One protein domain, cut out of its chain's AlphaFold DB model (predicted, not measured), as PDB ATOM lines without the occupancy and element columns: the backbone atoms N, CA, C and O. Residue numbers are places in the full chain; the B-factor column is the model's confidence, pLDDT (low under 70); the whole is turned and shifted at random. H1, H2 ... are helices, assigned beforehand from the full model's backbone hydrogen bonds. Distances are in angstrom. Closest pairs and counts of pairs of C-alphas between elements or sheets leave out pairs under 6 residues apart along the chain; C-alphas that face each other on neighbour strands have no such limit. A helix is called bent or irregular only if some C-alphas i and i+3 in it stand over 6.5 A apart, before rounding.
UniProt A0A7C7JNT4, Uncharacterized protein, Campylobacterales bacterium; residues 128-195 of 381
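AT A GLANCE: This is residues 128 to 195 of the 381 residues of an uncharacterized protein of Campylobacterales bacterium (UniProt A0A7C7JNT4). A kinked long helix, H2, folds back through a tight turn into H3, and this helical hairpin makes the middle of a small cluster of crossed helices. H1 packs on H3 at one end of the cluster, while the short H4 and H5 pack on H2 toward the other. The printed part has 68 residues with five named helices, H1 to H5 in chain order, and no named strand; its class is all helix. It is compact and rounded, with a radius of gyration of the C-alphas of 10.7 A and spans of 27 by 25 by 18 A.

HOW THE PARTS SIT: Begin at H2, residues 150 to 167, which has a kink of 75 degrees near residue 157 and is irregular: C-alphas 155 and 158 are 8.4 A apart. With residues 161 to 165 alone it touches H3, residues 169 to 177, opposite ways at a steep tilt of 44 degrees; the closest C-alphas, of Gly 165 and Ala 172, are 5.4 A apart. H1, residues 135 to 148, touches H3 at 59 degrees, a steep tilt, with C-alphas 139 and 174 closest at 5.9 A. H5, residues 189 to 195, touches residues 161 to 165 of H2, with C-alphas 162 and 191 closest at 6.1 A. H4, residues 183 to 186, only just touches H2, with 3 pairs of C-alphas within 8 A, the closest those of Ala 157 and Tyr 184 at 7.0 A. H1 and H5 are apart. Every O i to N i+4 pair is within hydrogen-bond range in H1, H3 and H5, against 11 of 14 in H2; H4 is too short for such a pair.

IN THESE COORDINATES: Find C-alpha 150 at (-33.621, 7.300, 33.254); from there H2 runs 21.8 A to C-alpha 167. H1 starts at C-alpha 135, (-52.044, 9.012, 41.124), and measures 19.7 A; H3 measures 12.7 A. H5 ends at C-alpha 195, (-45.185, -4.664, 48.473).

THE WHOLE: Look for the two C-alphas farthest apart at Gln 148 and Ser 193, 28.9 A. The printed part has no cut, and its four links between helices are tight. The mean pLDDT of the printed part is 95.0, and no printed residue is under 70.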
ATOM      1  N   LEU A 128     -43.096  14.899  43.027       98.44
ATOM      2  CA  LEU A 128     -43.739  13.604  43.288       98.44
ATOM      3  C   LEU A 128     -44.117  13.441  44.766       98.44
ATOM      4  O   LEU A 128     -45.227  13.021  45.072       98.44
ATOM      5  N   ILE A 129     -43.226  13.816  45.689       98.19
ATOM      6  CA  ILE A 129     -43.497  13.750  47.136       98.19
ATOM      7  C   ILE A 129     -44.614  14.724  47.533       98.19
ATOM      8  O   ILE A 129     -45.529  14.353  48.267       98.19
ATOM      9  N   GLN A 130     -44.572  15.958  47.025       97.75
ATOM     10  CA  GLN A 130     -45.594  16.977  47.295       97.75
ATOM     11  C   GLN A 130     -46.983  16.570  46.788       97.75
ATOM     12  O   GLN A 130     -47.984  16.956  47.381       97.75
ATOM     13  N   ASN A 131     -47.037  15.762  45.728       97.56
ATOM     14  CA  ASN A 131     -48.269  15.274  45.113       97.56
ATOM     15  C   ASN A 131     -48.452  13.760  45.319       97.56
ATOM     16  O   ASN A 131     -49.092  13.098  44.503       97.56
ATOM     17  N   CYS A 132     -47.910  13.198  46.407       96.25
ATOM     18  CA  CYS A 132     -47.878  11.748  46.639       96.25
ATOM     19  C   CYS A 132     -49.258  11.083  46.806       96.25
ATOM     20  O   CYS A 132     -49.343   9.857  46.828       96.25
ATOM     21  N   GLU A 133     -50.330  11.871  46.904       95.31
ATOM     22  CA  GLU A 133     -51.717  11.402  46.982       95.31
ATOM     23  C   GLU A 133     -52.452  11.459  45.621       95.31
ATOM     24  O   GLU A 133     -53.564  10.948  45.499       95.31
ATOM     25  N   ASN A 134     -51.833  12.026  44.577       95.69
ATOM     26  CA  ASN A 134     -52.429  12.191  43.251       95.69
ATOM     27  C   ASN A 134     -51.832  11.200  42.241       95.69
ATOM     28  O   ASN A 134     -50.802  11.467  41.625       95.69
ATOM     29  N   LEU A 135     -52.514  10.070  42.026       95.06
ATOM     30  CA  LEU A 135     -52.044   9.012  41.124       95.06
ATOM     31  C   LEU A 135     -51.758   9.512  39.697       95.06
ATOM     32  O   LEU A 135     -50.739   9.141  39.126       95.06
ATOM     33  N   GLN A 136     -52.604  10.381  39.138       93.50
ATOM     34  CA  GLN A 136     -52.432  10.882  37.769       93.50
ATOM     35  C   GLN A 136     -51.169  11.738  37.629       93.50
ATOM     36  O   GLN A 136     -50.405  11.585  36.677       93.50
ATOM     37  N   PHE A 137     -50.892  12.584  38.625       96.44
ATOM     38  CA  PHE A 137     -49.645  13.347  38.675       96.44
ATOM     39  C   PHE A 137     -48.425  12.424  38.783       96.44
ATOM     40  O   PHE A 137     -47.418  12.640  38.111       96.44
ATOM     41  N   LEU A 138     -48.514  11.379  39.612       98.00
ATOM     42  CA  LEU A 138     -47.427  10.418  39.790       98.00
ATOM     43  C   LEU A 138     -47.127   9.647  38.502       98.00
ATOM     44  O   LEU A 138     -45.961   9.504  38.150       98.00
ATOM     45  N   LEU A 139     -48.155   9.201  37.776       95.62
ATOM     46  CA  LEU A 139     -47.988   8.529  36.484       95.62
ATOM     47  C   LEU A 139     -47.283   9.434  35.465       95.62
ATOM     48  O   LEU A 139     -46.329   8.998  34.817       95.62
ATOM     49  N   ALA A 140     -47.690  10.704  35.374       96.50
ATOM     50  CA  ALA A 140     -47.041  11.682  34.505       96.50
ATOM     51  C   ALA A 140     -45.571  11.916  34.896       96.50
ATOM     52  O   ALA A 140     -44.686  11.855  34.044       96.50
ATOM     53  N   GLY A 141     -45.290  12.113  36.187       97.94
ATOM     54  CA  GLY A 141     -43.927  12.350  36.655       97.94
ATOM     55  C   GLY A 141     -43.014  11.124  36.532       97.94
ATOM     56  O   GLY A 141     -41.834  11.272  36.238       97.94
ATOM     57  N   ILE A 142     -43.535   9.903  36.683       98.12
ATOM     58  CA  ILE A 142     -42.758   8.672  36.456       98.12
ATOM     59  C   ILE A 142     -42.476   8.464  34.966       98.12
ATOM     60  O   ILE A 142     -41.370   8.061  34.614       98.12
ATOM     61  N   SER A 143     -43.427   8.796  34.088       97.00
ATOM     62  CA  SER A 143     -43.182   8.850  32.642       97.00
ATOM     63  C   SER A 143     -42.095   9.878  32.297       97.00
ATOM     64  O   SER A 143     -41.231   9.624  31.461       97.00
ATOM     65  N   GLU A 144     -42.060  11.023  32.978       97.62
ATOM     66  CA  GLU A 144     -40.986  12.004  32.802       97.62
ATOM     67  C   GLU A 144     -39.627  11.480  33.299       97.62
ATOM     68  O   GLU A 144     -38.621  11.662  32.610       97.62
ATOM     69  N   ILE A 145     -39.589  10.761  34.429       98.25
ATOM     70  CA  ILE A 145     -38.374  10.067  34.890       98.25
ATOM     71  C   ILE A 145     -37.879   9.098  33.816       98.25
ATOM     72  O   ILE A 145     -36.699   9.119  33.481       98.25
ATOM     73  N   GLU A 146     -38.764   8.273  33.265       97.62
ATOM     74  CA  GLU A 146     -38.417   7.306  32.227       97.62
ATOM     75  C   GLU A 146     -37.854   7.980  30.968       97.62
ATOM     76  O   GLU A 146     -36.820   7.567  30.446       97.62
ATOM     77  N   ASN A 147     -38.516   9.032  30.488       96.38
ATOM     78  CA  ASN A 147     -38.194   9.643  29.203       96.38
ATOM     79  C   ASN A 147     -37.000  10.601  29.268       96.38
ATOM     80  O   ASN A 147     -36.270  10.733  28.288       96.38
ATOM     81  N   GLN A 148     -36.810  11.291  30.395       95.31
ATOM     82  CA  GLN A 148     -35.812  12.356  30.509       95.31
ATOM     83  C   GLN A 148     -34.698  12.044  31.505       95.31
ATOM     84  O   GLN A 148     -33.586  12.517  31.303       95.31
ATOM     85  N   PHE A 149     -34.960  11.260  32.554       97.50
ATOM     86  CA  PHE A 149     -34.042  11.104  33.691       97.50
ATOM     87  C   PHE A 149     -33.635   9.657  33.989       97.50
ATOM     88  O   PHE A 149     -33.055   9.385  35.045       97.50
ATOM     89  N   LEU A 150     -33.882   8.727  33.061       97.06
ATOM     90  CA  LEU A 150     -33.621   7.300  33.254       97.06
ATOM     91  C   LEU A 150     -32.198   6.995  33.753       97.06
ATOM     92  O   LEU A 150     -32.088   6.213  34.698       97.06
ATOM     93  N   PRO A 151     -31.116   7.608  33.223       96.38
ATOM     94  CA  PRO A 151     -29.768   7.340  33.721       96.38
ATOM     95  C   PRO A 151     -29.575   7.731  35.192       96.38
ATOM     96  O   PRO A 151     -28.940   6.993  35.939       96.38
ATOM     97  N   LEU A 152     -30.139   8.863  35.631       97.38
ATOM     98  CA  LEU A 152     -30.035   9.292  37.031       97.38
ATOM     99  C   LEU A 152     -30.846   8.381  37.943       97.38
ATOM    100  O   LEU A 152     -30.347   7.959  38.984       97.38
ATOM    101  N   PHE A 153     -32.057   8.023  37.518       98.06
ATOM    102  CA  PHE A 153     -32.881   7.064  38.237       98.06
ATOM    103  C   PHE A 153     -32.172   5.716  38.394       98.06
ATOM    104  O   PHE A 153     -32.105   5.196  39.501       98.06
ATOM    105  N   GLN A 154     -31.582   5.170  37.328       96.62
ATOM    106  CA  GLN A 154     -30.864   3.890  37.365       96.62
ATOM    107  C   GLN A 154     -29.732   3.863  38.399       96.62
ATOM    108  O   GLN A 154     -29.517   2.832  39.034       96.62
ATOM    109  N   LEU A 155     -29.039   4.988  38.600       96.56
ATOM    110  CA  LEU A 155     -27.960   5.101  39.584       96.56
ATOM    111  C   LEU A 155     -28.455   5.031  41.037       96.56
ATOM    112  O   LEU A 155     -27.690   4.643  41.921       96.56
ATOM    113  N   GLU A 156     -29.712   5.393  41.303       96.31
ATOM    114  CA  GLU A 156     -30.273   5.421  42.659       96.31
ATOM    115  C   GLU A 156     -31.513   4.539  42.867       96.31
ATOM    116  O   GLU A 156     -32.050   4.520  43.976       96.31
ATOM    117  N   ALA A 157     -31.948   3.790  41.848       95.50
ATOM    118  CA  ALA A 157     -33.251   3.125  41.782       95.50
ATOM    119  C   ALA A 157     -33.582   2.337  43.053       95.50
ATOM    120  O   ALA A 157     -34.618   2.571  43.670       95.50
ATOM    121  N   THR A 158     -32.674   1.471  43.510       93.50
ATOM    122  CA  THR A 158     -32.858   0.672  44.731       93.50
ATOM    123  C   THR A 158     -33.104   1.533  45.969       93.50
ATOM    124  O   THR A 158     -34.012   1.255  46.750       93.50
ATOM    125  N   LYS A 159     -32.313   2.595  46.173       95.19
ATOM    126  CA  LYS A 159     -32.454   3.471  47.347       95.19
ATOM    127  C   LYS A 159     -33.743   4.279  47.266       95.19
ATOM    128  O   LYS A 159     -34.469   4.380  48.253       95.19
ATOM    129  N   LEU A 160     -34.025   4.826  46.088       96.00
ATOM    130  CA  LEU A 160     -35.175   5.683  45.854       96.00
ATOM    131  C   LEU A 160     -36.493   4.908  45.985       96.00
ATOM    132  O   LEU A 160     -37.408   5.351  46.676       96.00
ATOM    133  N   LEU A 161     -36.579   3.725  45.376       95.94
ATOM    134  CA  LEU A 161     -37.769   2.882  45.440       95.94
ATOM    135  C   LEU A 161     -37.997   2.302  46.840       95.94
ATOM    136  O   LEU A 161     -39.147   2.229  47.267       95.94
ATOM    137  N   ASN A 162     -36.940   1.965  47.590       93.56
ATOM    138  CA  ASN A 162     -37.082   1.613  49.008       93.56
ATOM    139  C   ASN A 162     -37.641   2.785  49.822       93.56
ATOM    140  O   ASN A 162     -38.613   2.613  50.557       93.56
ATOM    141  N   PHE A 163     -37.088   3.988  49.639       94.88
ATOM    142  CA  PHE A 163     -37.587   5.189  50.304       94.88
ATOM    143  C   PHE A 163     -39.072   5.433  49.999       94.88
ATOM    144  O   PHE A 163     -39.855   5.687  50.918       94.88
ATOM    145  N   TYR A 164     -39.488   5.313  48.736       95.06
ATOM    146  CA  TYR A 164     -40.894   5.457  48.359       95.06
ATOM    147  C   TYR A 164     -41.770   4.317  48.883       95.06
ATOM    148  O   TYR A 164     -42.861   4.588  49.372       95.06
ATOM    149  N   GLY A 165     -41.307   3.069  48.863       91.56
ATOM    150  CA  GLY A 165     -42.043   1.938  49.434       91.56
ATOM    151  C   GLY A 165     -42.321   2.100  50.933       91.56
ATOM    152  O   GLY A 165     -43.376   1.690  51.410       91.56
ATOM    153  N   GLU A 166     -41.411   2.742  51.667       89.06
ATOM    154  CA  GLU A 166     -41.538   2.960  53.112       89.06
ATOM    155  C   GLU A 166     -42.347   4.208  53.474       89.06
ATOM    156  O   GLU A 166     -43.127   4.181  54.428       89.06
ATOM    157  N   ASN A 167     -42.174   5.298  52.724       90.94
ATOM    158  CA  ASN A 167     -42.694   6.613  53.109       90.94
ATOM    159  C   ASN A 167     -43.860   7.088  52.231       90.94
ATOM    160  O   ASN A 167     -44.713   7.843  52.695       90.94
ATOM    161  N   HIS A 168     -43.928   6.644  50.973       93.56
ATOM    162  CA  HIS A 168     -44.867   7.138  49.963       93.56
ATOM    163  C   HIS A 168     -45.337   6.010  49.034       93.56
ATOM    164  O   HIS A 168     -45.093   6.028  47.827       93.56
ATOM    165  N   ILE A 169     -46.025   5.019  49.606       93.75
ATOM    166  CA  ILE A 169     -46.375   3.754  48.940       93.75
ATOM    167  C   ILE A 169     -47.051   3.924  47.567       93.75
ATOM    168  O   ILE A 169     -46.772   3.151  46.654       93.75
ATOM    169  N   LEU A 170     -47.884   4.958  47.376       95.88
ATOM    170  CA  LEU A 170     -48.541   5.206  46.087       95.88
ATOM    171  C   LEU A 170     -47.541   5.554  44.974       95.88
ATOM    172  O   LEU A 170     -47.777   5.202  43.825       95.88
ATOM    173  N   ILE A 171     -46.408   6.183  45.302       97.31
ATOM    174  CA  ILE A 171     -45.333   6.450  44.337       97.31
ATOM    175  C   ILE A 171     -44.715   5.125  43.881       97.31
ATOM    176  O   ILE A 171     -44.594   4.894  42.683       97.31
ATOM    177  N   ALA A 172     -44.390   4.220  44.811       95.69
ATOM    178  CA  ALA A 172     -43.864   2.894  44.469       95.69
ATOM    179  C   ALA A 172     -44.861   2.086  43.616       95.69
ATOM    180  O   ALA A 172     -44.483   1.445  42.639       95.69
ATOM    181  N   VAL A 173     -46.152   2.176  43.929       95.38
ATOM    182  CA  VAL A 173     -47.219   1.583  43.115       95.38
ATOM    183  C   VAL A 173     -47.294   2.218  41.725       95.38
ATOM    184  O   VAL A 173     -47.458   1.508  40.738       95.38
ATOM    185  N   ALA A 174     -47.108   3.529  41.604       96.56
ATOM    186  CA  ALA A 174     -47.066   4.191  40.306       96.56
ATOM    187  C   ALA A 174     -45.853   3.751  39.457       96.56
ATOM    188  O   ALA A 174     -45.966   3.649  38.237       96.56
ATOM    189  N   PHE A 175     -44.732   3.373  40.080       96.88
ATOM    190  CA  PHE A 175     -43.616   2.728  39.373       96.88
ATOM    191  C   PHE A 175     -43.975   1.317  38.881       96.88
ATOM    192  O   PHE A 175     -43.542   0.939  37.796       96.88
ATOM    193  N   LEU A 176     -44.787   0.551  39.626       95.50
ATOM    194  CA  LEU A 176     -45.307  -0.751  39.169       95.50
ATOM    195  C   LEU A 176     -46.249  -0.628  37.962       95.50
ATOM    196  O   LEU A 176     -46.304  -1.544  37.138       95.50
ATOM    197  N   LEU A 177     -46.977   0.487  37.860       95.12
ATOM    198  CA  LEU A 177     -47.858   0.789  36.727       95.12
ATOM    199  C   LEU A 177     -47.068   1.127  35.456       95.12
ATOM    200  O   LEU A 177     -47.544   0.888  34.350       95.12
ATOM    201  N   ASN A 178     -45.844   1.643  35.591       95.00
ATOM    202  CA  ASN A 178     -44.998   1.944  34.446       95.00
ATOM    203  C   ASN A 178     -44.382   0.663  33.849       95.00
ATOM    204  O   ASN A 178     -43.632  -0.057  34.509       95.00
ATOM    205  N   ARG A 179     -44.645   0.403  32.562       92.06
ATOM    206  CA  ARG A 179     -44.246  -0.839  31.873       92.06
ATOM    207  C   ARG A 179     -42.738  -1.085  31.840       92.06
ATOM    208  O   ARG A 179     -42.320  -2.239  31.906       92.06
ATOM    209  N   ASN A 180     -41.931  -0.031  31.770       94.06
ATOM    210  CA  ASN A 180     -40.480  -0.144  31.634       94.06
ATOM    211  C   ASN A 180     -39.759  -0.083  32.982       94.06
ATOM    212  O   ASN A 180     -38.754  -0.775  33.176       94.06
ATOM    213  N   LEU A 181     -40.276   0.702  33.930       96.62
ATOM    214  CA  LEU A 181     -39.654   0.910  35.235       96.62
ATOM    215  C   LEU A 181     -40.115  -0.091  36.305       96.62
ATOM    216  O   LEU A 181     -39.397  -0.305  37.280       96.62
ATOM    217  N   ARG A 182     -41.241  -0.790  36.120       95.69
ATOM    218  CA  ARG A 182     -41.714  -1.790  37.096       95.69
ATOM    219  C   ARG A 182     -40.721  -2.914  37.382       95.69
ATOM    220  O   ARG A 182     -40.725  -3.469  38.479       95.69
ATOM    221  N   LYS A 183     -39.847  -3.247  36.424       95.50
ATOM    222  CA  LYS A 183     -38.820  -4.287  36.596       95.50
ATOM    223  C   LYS A 183     -37.880  -3.994  37.769       95.50
ATOM    224  O   LYS A 183     -37.535  -4.914  38.496       95.50
ATOM    225  N   TYR A 184     -37.579  -2.719  38.037       95.56
ATOM    226  CA  TYR A 184     -36.736  -2.313  39.169       95.56
ATOM    227  C   TYR A 184     -37.373  -2.627  40.529       95.56
ATOM    228  O   TYR A 184     -36.662  -2.748  41.520       95.56
ATOM    229  N   ILE A 185     -38.700  -2.772  40.583       94.38
ATOM    230  CA  ILE A 185     -39.420  -3.223  41.778       94.38
ATOM    231  C   ILE A 185     -39.505  -4.749  41.815       94.38
ATOM    232  O   ILE A 185     -39.280  -5.348  42.860       94.38
ATOM    233  N   LEU A 186     -39.851  -5.382  40.693       93.94
ATOM    234  CA  LEU A 186     -40.081  -6.831  40.636       93.94
ATOM    235  C   LEU A 186     -38.801  -7.662  40.792       93.94
ATOM    236  O   LEU A 186     -38.861  -8.788  41.283       93.94
ATOM    237  N   GLU A 187     -37.659  -7.134  40.359       93.50
ATOM    238  CA  GLU A 187     -36.357  -7.801  40.472       93.50
ATOM    239  C   GLU A 187     -35.714  -7.578  41.852       93.50
ATOM    240  O   GLU A 187     -34.905  -8.396  42.302       93.50
ATOM    241  N   ASP A 188     -36.107  -6.516  42.564       91.69
ATOM    242  CA  ASP A 188     -35.651  -6.237  43.923       91.69
ATOM    243  C   ASP A 188     -36.490  -7.016  44.944       91.69
ATOM    244  O   ASP A 188     -37.646  -6.697  45.233       91.69
ATOM    245  N   ARG A 189     -35.891  -8.060  45.527       90.44
ATOM    246  CA  ARG A 189     -36.576  -8.939  46.488       90.44
ATOM    247  C   ARG A 189     -37.079  -8.202  47.725       90.44
ATOM    248  O   ARG A 189     -38.117  -8.588  48.260       90.44
ATOM    249  N   GLU A 190     -36.349  -7.199  48.206       88.38
ATOM    250  CA  GLU A 190     -36.715  -6.490  49.429       88.38
ATOM    251  C   GLU A 190     -37.950  -5.624  49.179       88.38
ATOM    252  O   GLU A 190     -38.939  -5.721  49.911       88.38
ATOM    253  N   ILE A 191     -37.928  -4.844  48.096       88.81
ATOM    254  CA  ILE A 191     -39.052  -3.988  47.714       88.81
ATOM    255  C   ILE A 191     -40.267  -4.853  47.370       88.81
ATOM    256  O   ILE A 191     -41.352  -4.621  47.905       88.81
ATOM    257  N   LYS A 192     -40.086  -5.895  46.547       91.19
ATOM    258  CA  LYS A 192     -41.161  -6.826  46.184       91.19
ATOM    259  C   LYS A 192     -41.804  -7.444  47.423       91.19
ATOM    260  O   LYS A 192     -43.020  -7.384  47.564       91.19
ATOM    261  N   SER A 193     -41.006  -7.957  48.364       89.31
ATOM    262  CA  SER A 193     -41.523  -8.560  49.599       89.31
ATOM    263  C   SER A 193     -42.279  -7.563  50.481       89.31
ATOM    264  O   SER A 193     -43.258  -7.950  51.126       89.31
ATOM    265  N   LYS A 194     -41.846  -6.295  50.539       87.50
ATOM    266  CA  LYS A 194     -42.584  -5.233  51.243       87.50
ATOM    267  C   LYS A 194     -43.942  -5.001  50.573       87.50
ATOM    268  O   LYS A 194     -44.967  -4.989  51.257       87.50
ATOM    269  N   LEU A 195     -43.962  -4.886  49.245       90.31
ATOM    270  CA  LEU A 195     -45.185  -4.664  48.473       90.31
ATOM    271  C   LEU A 195     -46.118  -5.881  48.458       90.31
ATOM    272  O   LEU A 195     -47.322  -5.699  48.357       90.31
TER     273      LEU A 195